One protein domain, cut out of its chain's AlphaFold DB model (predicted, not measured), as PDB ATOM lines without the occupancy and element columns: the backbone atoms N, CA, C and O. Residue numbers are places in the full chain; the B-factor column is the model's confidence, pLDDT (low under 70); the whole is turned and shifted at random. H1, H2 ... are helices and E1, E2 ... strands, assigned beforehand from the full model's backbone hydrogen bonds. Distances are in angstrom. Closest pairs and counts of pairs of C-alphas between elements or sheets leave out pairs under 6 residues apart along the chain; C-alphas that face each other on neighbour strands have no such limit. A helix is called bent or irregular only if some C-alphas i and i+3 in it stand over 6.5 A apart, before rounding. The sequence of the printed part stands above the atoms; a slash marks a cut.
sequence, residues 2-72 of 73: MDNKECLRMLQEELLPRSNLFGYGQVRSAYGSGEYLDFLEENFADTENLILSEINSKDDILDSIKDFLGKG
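What this domain is: This is residues 2 to 72 of the 73 residues of the protein "DUF444 family protein" of Bacteroidetes bacterium (UniProt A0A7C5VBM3). A narrow ribbon of two parallel strands, E1 and E2, stands in the middle of a flat domain, with H3 packed along one face of it and H2 over the opposite face. The longest helix, H1, stands on the far side from H3, with its start near H2 and its end near the first residues of the two strands. The printed part has 71 residues, with three named helices and two named strands in the order H1, E1, H2, E2, H3; the sheet has the order E1, E2 and is parallel. The class is mixed, helices and strands. The whole is compact, with a radius of gyration of the C-alphas of 12.6 A, and the C-alphas span 33 by 33 by 16 A.

How they stand to each other: H1, residues 2 to 18, has a kink of 37 degrees near residue 12. It is irregular, with C-alphas 13 and 16 being 7.0 A apart. A tight link of three residues leads to E1, residues 22 to 27; the closest C-alphas of H1 and E1 are those of Leu 16 and Phe 22, 6.6 A apart. H2, residues 36 to 44, only just touches H1, with 3 pairs of C-alphas within 8 A; H1 touches H2 with residues 4 to 8 alone. The closest C-alphas of the two are those of Asn 4 and Tyr 36, at 6.6 A, and their lines stand at a steep tilt of 52 degrees, the same way. The closest C-alphas of E1 and H2 are those of Gln 26 and Leu 37, 6.5 A apart. E2, residues 50 to 55, is the parallel neighbour of E1, with 17 degrees between their N-to-C directions. C-alphas 22 and 50 face each other at 4.9 A, and C-alphas 27 and 55 at 4.6 A. N 24 and O 51 are within hydrogen-bond range at 2.9 A, and so are N 55 and O 26 at 2.8 A. E1, H2 and E2 form a strand-helix-strand unit, two parallel neighbour strands with a helix between them along the chain, and its crossover is right-handed. The closest C-alphas of H2 and E2 are those of Leu 37 and Leu 52, 7.3 A apart. H3, residues 60 to 70, has 8 pairs of C-alphas within 8 A of E2, the closest being those of Ser 53 and Ser 64 at 5.8 A. The closest C-alphas of E1 and H3 are those of Gly 23 and Phe 68, also 5.8 A apart. H3 is apart from H1 and from H2. In H2 and H3 every O i to N i+4 pair is within hydrogen-bond range; in H1 10 of 13 are.

Where its parts are: H1 begins at C-alpha 2, at (123.438, 25.122, -32.019), and measures 23.9 A from first to last C-alpha. E1 runs from Phe 22, with its C-alpha at (105.162, 14.771, -26.435), to Val 27 over 16.7 A. H2 runs from Tyr 36 to Phe 44, and E2 from Leu 50 to Ile 55 over 16.4 A. H3 runs from Asp 60 over 14.7 A to Gly 70, with its C-alpha at (96.529, 5.941, -29.865).

The domain as a whole: The two C-alphas farthest apart are those of Arg 18 and Ala 30, at 34.7 A. The printed part has no cut and no long link; the link from E1 to H2, eight residues, is short, and the other three are tight. The mean pLDDT of the printed part is 89.2, and residues 32 to 33 and 71 to 72 are under 70.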
ATOM      1  N   MET A   2     123.708  24.352 -33.253       72.50
ATOM      2  CA  MET A   2     123.438  25.122 -32.019       72.50
ATOM      3  C   MET A   2     121.947  25.096 -31.644       72.50
ATOM      4  O   MET A   2     121.618  24.838 -30.490       72.50
ATOM      5  N   ASP A   3     121.068  25.248 -32.637       84.31
ATOM      6  CA  ASP A   3     119.615  25.228 -32.428       84.31
ATOM      7  C   ASP A   3     119.128  23.867 -31.915       84.31
ATOM      8  O   ASP A   3     118.366  23.814 -30.958       84.31
ATOM      9  N   ASN A   4     119.645  22.757 -32.460       86.50
ATOM     10  CA  ASN A   4     119.272  21.410 -32.014       86.50
ATOM     11  C   ASN A   4     119.576  21.204 -30.523       86.50
ATOM     12  O   ASN A   4     118.756  20.634 -29.805       86.50
ATOM     13  N   LYS A   5     120.736  21.680 -30.046       89.38
ATOM     14  CA  LYS A   5     121.125  21.568 -28.632       89.38
ATOM     15  C   LYS A   5     120.212  22.386 -27.723       89.38
ATOM     16  O   LYS A   5     119.823  21.900 -26.665       89.38
ATOM     17  N   GLU A   6     119.850  23.595 -28.138       93.12
ATOM     18  CA  GLU A   6     118.938  24.430 -27.357       93.12
ATOM     19  C   GLU A   6     117.521  23.842 -27.335       93.12
ATOM     20  O   GLU A   6     116.900  23.767 -26.274       93.12
ATOM     21  N   CYS A   7     117.036  23.323 -28.466       93.19
ATOM     22  CA  CYS A   7     115.751  22.636 -28.523       93.19
ATOM     23  C   CYS A   7     115.736  21.363 -27.663       93.19
ATOM     24  O   CYS A   7     114.748  21.134 -26.971       93.19
ATOM     25  N   LEU A   8     116.816  20.564 -27.644       92.56
ATOM     26  CA  LEU A   8     116.940  19.427 -26.719       92.56
ATOM     27  C   LEU A   8     116.820  19.875 -25.264       92.56
ATOM     28  O   LEU A   8     116.048  19.288 -24.510       92.56
ATOM     29  N   ARG A   9     117.561  20.921 -24.876       94.44
ATOM     30  CA  ARG A   9     117.545  21.438 -23.505       94.44
ATOM     31  C   ARG A   9     116.135  21.861 -23.102       94.44
ATOM     32  O   ARG A   9     115.640  21.441 -22.063       94.44
ATOM     33  N   MET A  10     115.460  22.636 -23.950       95.81
ATOM     34  CA  MET A  10     114.073  23.043 -23.710       95.81
ATOM     35  C   MET A  10     113.127  21.839 -23.634       95.81
ATOM     36  O   MET A  10     112.264  21.783 -22.759       95.81
ATOM     37  N   LEU A  11     113.282  20.855 -24.521       95.88
ATOM     38  CA  LEU A  11     112.447  19.658 -24.514       95.88
ATOM     39  C   LEU A  11     112.622  18.861 -23.213       95.88
ATOM     40  O   LEU A  11     111.627  18.513 -22.580       95.88
ATOM     41  N   GLN A  12     113.867  18.645 -22.783       94.88
ATOM     42  CA  GLN A  12     114.215  17.887 -21.581       94.88
ATOM     43  C   GLN A  12     113.826  18.600 -20.282       94.88
ATOM     44  O   GLN A  12     113.290  17.972 -19.372       94.88
ATOM     45  N   GLU A  13     114.113  19.898 -20.173       96.44
ATOM     46  CA  GLU A  13     113.977  20.642 -18.916       96.44
ATOM     47  C   GLU A  13     112.581  21.253 -18.736       96.44
ATOM     48  O   GLU A  13     112.121  21.425 -17.606       96.44
ATOM     49  N   GLU A  14     111.890  21.586 -19.832       96.62
ATOM     50  CA  GLU A  14     110.673  22.404 -19.776       96.62
ATOM     51  C   GLU A  14     109.423  21.661 -20.261       96.62
ATOM     52  O   GLU A  14     108.358  21.805 -19.652       96.62
ATOM     53  N   LEU A  15     109.519  20.908 -21.363       96.25
ATOM     54  CA  LEU A  15     108.343  20.361 -22.051       96.25
ATOM     55  C   LEU A  15     108.002  18.938 -21.601       96.25
ATOM     56  O   LEU A  15     106.866  18.701 -21.185       96.25
ATOM     57  N   LEU A  16     108.959  18.005 -21.636       95.19
ATOM     58  CA  LEU A  16     108.736  16.608 -21.245       95.19
ATOM     59  C   LEU A  16     108.265  16.470 -19.788       95.19
ATOM     60  O   LEU A  16     107.276  15.773 -19.573       95.19
ATOM     61  N   PRO A  17     108.832  17.168 -18.782       95.69
ATOM     62  CA  PRO A  17     108.374  17.027 -17.396       95.69
ATOM     63  C   PRO A  17     106.945  17.533 -17.149       95.69
ATOM     64  O   PRO A  17     106.362  17.253 -16.104       95.69
ATOM     65  N   ARG A  18     106.392  18.325 -18.079       96.06
ATOM     66  CA  ARG A  18     105.072  18.966 -17.962       96.06
ATOM     67  C   ARG A  18     104.043  18.406 -18.944       96.06
ATOM     68  O   ARG A  18     102.911  18.885 -18.966       96.06
ATOM     69  N   SER A  19     104.426  17.411 -19.740       92.94
ATOM     70  CA  SER A  19     103.578  16.795 -20.757       92.94
ATOM     71  C   SER A  19     103.299  15.342 -20.395       92.94
ATOM     72  O   SER A  19     104.218  14.586 -20.092       92.94
ATOM     73  N   ASN A  20     102.036  14.925 -20.495       92.00
ATOM     74  CA  ASN A  20     101.692  13.502 -20.399       92.00
ATOM     75  C   ASN A  20     102.289  12.711 -21.574       92.00
ATOM     76  O   ASN A  20     102.641  11.548 -21.424       92.00
ATOM     77  N   LEU A  21     102.392  13.359 -22.735       91.81
ATOM     78  CA  LEU A  21     102.983  12.827 -23.953       91.81
ATOM     79  C   LEU A  21     103.455  13.991 -24.830       91.81
ATOM     80  O   LEU A  21     102.726  14.971 -24.991       91.81
ATOM     81  N   PHE A  22     104.642  13.872 -25.412       94.06
ATOM     82  CA  PHE A  22     105.162  14.771 -26.435       94.06
ATOM     83  C   PHE A  22     105.325  14.001 -27.749       94.06
ATOM     84  O   PHE A  22     105.948  12.943 -27.770       94.06
ATOM     85  N   GLY A  23     104.762  14.517 -28.843       94.12
ATOM     86  CA  GLY A  23     104.852  13.910 -30.175       94.12
ATOM     87  C   GLY A  23     105.656  14.780 -31.136       94.12
ATOM     88  O   GLY A  23     105.373  15.973 -31.258       94.12
ATOM     89  N   TYR A  24     106.623  14.194 -31.841       94.69
ATOM     90  CA  TYR A  24     107.376  14.854 -32.908       94.69
ATOM     91  C   TYR A  24     107.257  14.067 -34.217       94.69
ATOM     92  O   TYR A  24     107.575  12.882 -34.271       94.69
ATOM     93  N   GLY A  25     106.791  14.735 -35.274       93.88
ATOM     94  CA  GLY A  25     106.629  14.160 -36.609       93.88
ATOM     95  C   GLY A  25     107.556  14.824 -37.623       93.88
ATOM     96  O   GLY A  25     107.397  16.015 -37.893       93.88
ATOM     97  N   GLN A  26     108.485  14.076 -38.217       93.31
ATOM     98  CA  GLN A  26     109.373  14.591 -39.262       93.31
ATOM     99  C   GLN A  26     108.833  14.239 -40.644       93.31
ATOM    100  O   GLN A  26     108.815  13.077 -41.036       93.31
ATOM    101  N   VAL A  27     108.460  15.252 -41.427       92.25
ATOM    102  CA  VAL A  27     108.124  15.045 -42.841       92.25
ATOM    103  C   VAL A  27     109.408  14.950 -43.656       92.25
ATOM    104  O   VAL A  27     110.253  15.856 -43.596       92.25
ATOM    105  N   ARG A  28     109.551  13.878 -44.440       85.06
ATOM    106  CA  ARG A  28     110.621  13.765 -45.431       85.06
ATOM    107  C   ARG A  28     110.312  14.628 -46.640       85.06
ATOM    108  O   ARG A  28     109.260  14.520 -47.265       85.06
ATOM    109  N   SER A  29     111.245  15.518 -46.966       79.19
ATOM    110  CA  SER A  29     111.168  16.341 -48.169       79.19
ATOM    111  C   SER A  29     112.124  15.796 -49.227       79.19
ATOM    112  O   SER A  29     113.195  15.279 -48.906       79.19
ATOM    113  N   ALA A  30     111.771  15.966 -50.502       73.00
ATOM    114  CA  ALA A  30     112.639  15.594 -51.623       73.00
ATOM    115  C   ALA A  30     113.984  16.352 -51.631       73.00
ATOM    116  O   ALA A  30     114.931  15.915 -52.277       73.00
ATOM    117  N   TYR A  31     114.070  17.474 -50.911       74.31
ATOM    118  CA  TYR A  31     115.261  18.319 -50.810       74.31
ATOM    119  C   TYR A  31     116.072  18.054 -49.531       74.31
ATOM    120  O   TYR A  31     116.986  18.813 -49.217       74.31
ATOM    121  N   GLY A  32     115.743  16.978 -48.811       69.19
ATOM    122  CA  GLY A  32     116.305  16.635 -47.510       69.19
ATOM    123  C   GLY A  32     115.316  16.919 -46.382       69.19
ATOM    124  O   GLY A  32     114.627  17.942 -46.365       69.19
ATOM    125  N   SER A  33     115.218  15.988 -45.443       69.88
ATOM    126  CA  SER A  33     114.642  16.213 -44.116       69.88
ATOM    127  C   SER A  33     115.785  16.438 -43.147       69.88
ATOM    128  O   SER A  33     116.763  15.700 -43.198       69.88
ATOM    129  N   GLY A  34     115.684  17.473 -42.315       78.50
ATOM    130  CA  GLY A  34     116.713  17.785 -41.326       78.50
ATOM    131  C   GLY A  34     116.984  16.627 -40.361       78.50
ATOM    132  O   GLY A  34     116.187  15.706 -40.227       78.50
ATOM    133  N   GLU A  35     118.100  16.726 -39.650       86.25
ATOM    134  CA  GLU A  35     118.659  15.677 -38.778       86.25
ATOM    135  C   GLU A  35     118.085  15.714 -37.349       86.25
ATOM    136  O   GLU A  35     118.626  15.115 -36.426       86.25
ATOM    137  N   TYR A  36     117.022  16.491 -37.116       89.69
ATOM    138  CA  TYR A  36     116.521  16.696 -35.757       89.69
ATOM    139  C   TYR A  36     115.808  15.459 -35.201       89.69
ATOM    140  O   TYR A  36     115.896  15.215 -34.003       89.69
ATOM    141  N   LEU A  37     115.160  14.660 -36.057       91.75
ATOM    142  CA  LEU A  37     114.582  13.373 -35.656       91.75
ATOM    143  C   LEU A  37     115.667  12.437 -35.105       91.75
ATOM    144  O   LEU A  37     115.554  12.003 -33.965       91.75
ATOM    145  N   ASP A  38     116.737  12.225 -35.873       90.06
ATOM    146  CA  ASP A  38     117.878  11.391 -35.478       90.06
ATOM    147  C   ASP A  38     118.483  11.891 -34.154       90.06
ATOM    148  O   ASP A  38     118.764  11.123 -33.237       90.06
ATOM    149  N   PHE A  39     118.590  13.213 -34.000       91.56
ATOM    150  CA  PHE A  39     119.085  13.826 -32.770       91.56
ATOM    151  C   PHE A  39     118.181  13.558 -31.556       91.56
ATOM    152  O   PHE A  39     118.682  13.384 -30.443       91.56
ATOM    153  N   LEU A  40     116.858  13.525 -31.739       94.12
ATOM    154  CA  LEU A  40     115.916  13.157 -30.681       94.12
ATOM    155  C   LEU A  40     116.016  11.667 -30.339       94.12
ATOM    156  O   LEU A  40     116.036  11.332 -29.157       94.12
ATOM    157  N   GLU A  41     116.121  10.791 -31.340       93.19
ATOM    158  CA  GLU A  41     116.277   9.345 -31.142       93.19
ATOM    159  C   GLU A  41     117.543   9.016 -30.339       93.19
ATOM    160  O   GLU A  41     117.482   8.262 -29.368       93.19
ATOM    161  N   GLU A  42     118.674   9.641 -30.678       93.19
ATOM    162  CA  GLU A  42     119.952   9.427 -29.988       93.19
ATOM    163  C   GLU A  42     119.942   9.897 -28.524       93.19
ATOM    164  O   GLU A  42     120.587   9.281 -27.675       93.19
ATOM    165  N   ASN A  43     119.236  10.990 -28.215       93.50
ATOM    166  CA  ASN A  43     119.282  11.623 -26.891       93.50
ATOM    167  C   ASN A  43     118.122  11.217 -25.966       93.50
ATOM    168  O   ASN A  43     118.219  11.427 -24.756       93.50
ATOM    169  N   PHE A  44     117.040  10.640 -26.501       93.31
ATOM    170  CA  PHE A  44     115.822  10.332 -25.743       93.31
ATOM    171  C   PHE A  44     115.280   8.910 -25.946       93.31
ATOM    172  O   PHE A  44     114.106   8.675 -25.663       93.31
ATOM    173  N   ALA A  45     116.111   7.954 -26.372       84.38
ATOM    174  CA  ALA A  45     115.704   6.566 -26.631       84.38
ATOM    175  C   ALA A  45     114.850   5.918 -25.513       84.38
ATOM    176  O   ALA A  45     113.911   5.184 -25.809       84.38
ATOM    177  N   ASP A  46     115.128   6.234 -24.242       87.50
ATOM    178  CA  ASP A  46     114.435   5.661 -23.076       87.50
ATOM    179  C   ASP A  46     113.327   6.572 -22.497       87.50
ATOM    180  O   ASP A  46     112.850   6.360 -21.381       87.50
ATOM    181  N   THR A  47     112.916   7.624 -23.213       92.19
ATOM    182  CA  THR A  47     111.935   8.599 -22.702       92.19
ATOM    183  C   THR A  47     110.509   8.121 -22.957       92.19
ATOM    184  O   THR A  47     109.986   8.224 -24.064       92.19
ATOM    185  N   GLU A  48     109.848   7.630 -21.907       89.94
ATOM    186  CA  GLU A  48     108.530   6.982 -22.003       89.94
ATOM    187  C   GLU A  48     107.412   7.894 -22.535       89.94
ATOM    188  O   GLU A  48     106.492   7.418 -23.203       89.94
ATOM    189  N   ASN A  49     107.485   9.201 -22.262       92.81
ATOM    190  CA  ASN A  49     106.489  10.184 -22.688       92.81
ATOM    191  C   ASN A  49     106.884  10.946 -23.967       92.81
ATOM    192  O   ASN A  49     106.365  12.037 -24.207       92.81
ATOM    193  N   LEU A  50     107.760  10.373 -24.796       93.88
ATOM    194  CA  LEU A  50     108.121  10.886 -26.118       93.88
ATOM    195  C   LEU A  50     107.721   9.884 -27.211       93.88
ATOM    196  O   LEU A  50     108.028   8.697 -27.132       93.88
ATOM    197  N   ILE A  51     107.051  10.368 -28.257       94.19
ATOM    198  CA  ILE A  51     106.776   9.610 -29.481       94.19
ATOM    199  C   ILE A  51     107.377  10.353 -30.661       94.19
ATOM    200  O   ILE A  51     107.116  11.539 -30.870       94.19
ATOM    201  N   LEU A  52     108.148   9.622 -31.453       94.25
ATOM    202  CA  LEU A  52     108.761  10.099 -32.677       94.25
ATOM    203  C   LEU A  52     108.115   9.365 -33.854       94.25
ATOM    204  O   LEU A  52     107.863   8.165 -33.770       94.25
ATOM    205  N   SER A  53     107.793  10.086 -34.924       93.50
ATOM    206  CA  SER A  53     107.192   9.506 -36.125       93.50
ATOM    207  C   SER A  53     107.802  10.123 -37.376       93.50
ATOM    208  O   SER A  53     107.994  11.339 -37.469       93.50
ATOM    209  N   GLU A  54     108.105   9.283 -38.354       92.50
ATOM    210  CA  GLU A  54     108.605   9.702 -39.654       92.50
ATOM    211  C   GLU A  54     107.479   9.644 -40.690       92.50
ATOM    212  O   GLU A  54     106.799   8.631 -40.833       92.50
ATOM    213  N   ILE A  55     107.280  10.742 -41.420       92.75
ATOM    214  CA  ILE A  55     106.199  10.915 -42.394       92.75
ATOM    215  C   ILE A  55     106.834  11.013 -43.780       92.75
ATOM    216  O   ILE A  55     107.294  12.080 -44.199       92.75
ATOM    217  N   ASN A  56     106.870   9.899 -44.508       90.94
ATOM    218  CA  ASN A  56     107.461   9.828 -45.846       90.94
ATOM    219  C   ASN A  56     106.461  10.201 -46.943       90.94
ATOM    220  O   ASN A  56     106.852  10.634 -48.031       90.94
ATOM    221  N   SER A  57     105.168  10.048 -46.670       90.38
ATOM    222  CA  SER A  57     104.104  10.314 -47.630       90.38
ATOM    223  C   SER A  57     102.846  10.890 -46.973       90.38
ATOM    224  O   SER A  57     102.752  11.021 -45.755       90.38
ATOM    225  N   LYS A  58     101.854  11.258 -47.794       89.75
ATOM    226  CA  LYS A  58     100.545  11.702 -47.288       89.75
ATOM    227  C   LYS A  58      99.797  10.599 -46.547       89.75
ATOM    228  O   LYS A  58      99.026  10.919 -45.647       89.75
ATOM    229  N   ASP A  59     100.002   9.347 -46.938       89.56
ATOM    230  CA  ASP A  59      99.302   8.214 -46.340       89.56
ATOM    231  C   ASP A  59      99.809   7.979 -44.906       89.56
ATOM    232  O   ASP A  59      99.013   7.746 -43.997       89.56
ATOM    233  N   ASP A  60     101.105   8.210 -44.681       92.25
ATOM    234  CA  ASP A  60     101.781   8.072 -43.388       92.25
ATOM    235  C   ASP A  60     101.274   9.079 -42.341       92.25
ATOM    236  O   ASP A  60     101.358   8.824 -41.144       92.25
ATOM    237  N   ILE A  61     100.688  10.210 -42.762       91.31
ATOM    238  CA  ILE A  61     100.151  11.230 -41.842       91.31
ATOM    239  C   ILE A  61      99.094  10.619 -40.916       91.31
ATOM    240  O   ILE A  61      99.044  10.933 -39.726       91.31
ATOM    241  N   LEU A  62      98.229   9.758 -41.461       92.19
ATOM    242  CA  LEU A  62      97.177   9.119 -40.674       92.19
ATOM    243  C   LEU A  62      97.756   8.151 -39.646       92.19
ATOM    244  O   LEU A  62      97.192   8.028 -38.559       92.19
ATOM    245  N   ASP A  63      98.856   7.484 -39.975       91.50
ATOM    246  CA  ASP A  63      99.519   6.561 -39.067       91.50
ATOM    247  C   ASP A  63     100.260   7.324 -37.963       91.50
ATOM    248  O   ASP A  63     100.032   7.025 -36.794       91.50
ATOM    249  N   SER A  64     100.954   8.424 -38.274       92.81
ATOM    250  CA  SER A  64     101.549   9.296 -37.246       92.81
ATOM    251  C   SER A  64     100.515   9.869 -36.275       92.81
ATOM    252  O   SER A  64     100.754   9.927 -35.072       92.81
ATOM    253  N   ILE A  65      99.333  10.270 -36.760       91.00
ATOM    254  CA  ILE A  65      98.251  10.742 -35.880       91.00
ATOM    255  C   ILE A  65      97.790   9.622 -34.937       91.00
ATOM    256  O   ILE A  65      97.540   9.882 -33.757       91.00
ATOM    257  N   LYS A  66      97.677   8.381 -35.432       90.62
ATOM    258  CA  LYS A  66      97.350   7.226 -34.582       90.62
ATOM    259  C   LYS A  66      98.464   6.939 -33.584       90.62
ATOM    260  O   LYS A  66      98.142   6.635 -32.446       90.62
ATOM    261  N   ASP A  67      99.730   7.070 -33.960       89.06
ATOM    262  CA  ASP A  67     100.847   6.880 -33.032       89.06
ATOM    263  C   ASP A  67     100.797   7.912 -31.898       89.06
ATOM    264  O   ASP A  67     100.893   7.553 -30.724       89.06
ATOM    265  N   PHE A  68     100.555   9.186 -32.229       90.56
ATOM    266  CA  PHE A  68     100.503  10.279 -31.254       90.56
ATOM    267  C   PHE A  68      99.289  10.223 -30.320       90.56
ATOM    268  O   PHE A  68      99.387  10.652 -29.174       90.56
ATOM    269  N   LEU A  69      98.138   9.737 -30.793       88.81
ATOM    270  CA  LEU A  69      96.875   9.778 -30.038       88.81
ATOM    271  C   LEU A  69      96.379   8.398 -29.581       88.81
ATOM    272  O   LEU A  69      95.466   8.311 -28.763       88.81
ATOM    273  N   GLY A  70      96.950   7.319 -30.113       79.44
ATOM    274  CA  GLY A  70      96.529   5.941 -29.865       79.44
ATOM    275  C   GLY A  70      97.125   5.338 -28.598       79.44
ATOM    276  O   GLY A  70      96.493   4.478 -27.989       79.44
ATOM    277  N   LYS A  71      98.286   5.829 -28.145       65.69
ATOM    278  CA  LYS A  71      98.883   5.492 -26.841       65.69
ATOM    279  C   LYS A  71      98.206   6.217 -25.669       65.69
ATOM    280  O   LYS A  71      98.886   6.550 -24.705       65.69
ATOM    281  N   GLY A  72      96.902   6.505 -25.748       56.56
ATOM    282  CA  GLY A  72      96.175   7.099 -24.624       56.56
ATOM    283  C   GLY A  72      96.510   6.337 -23.340       56.56
ATOM    284  O   GLY A  72      96.206   5.148 -23.257       56.56
TER     285      GLY A  72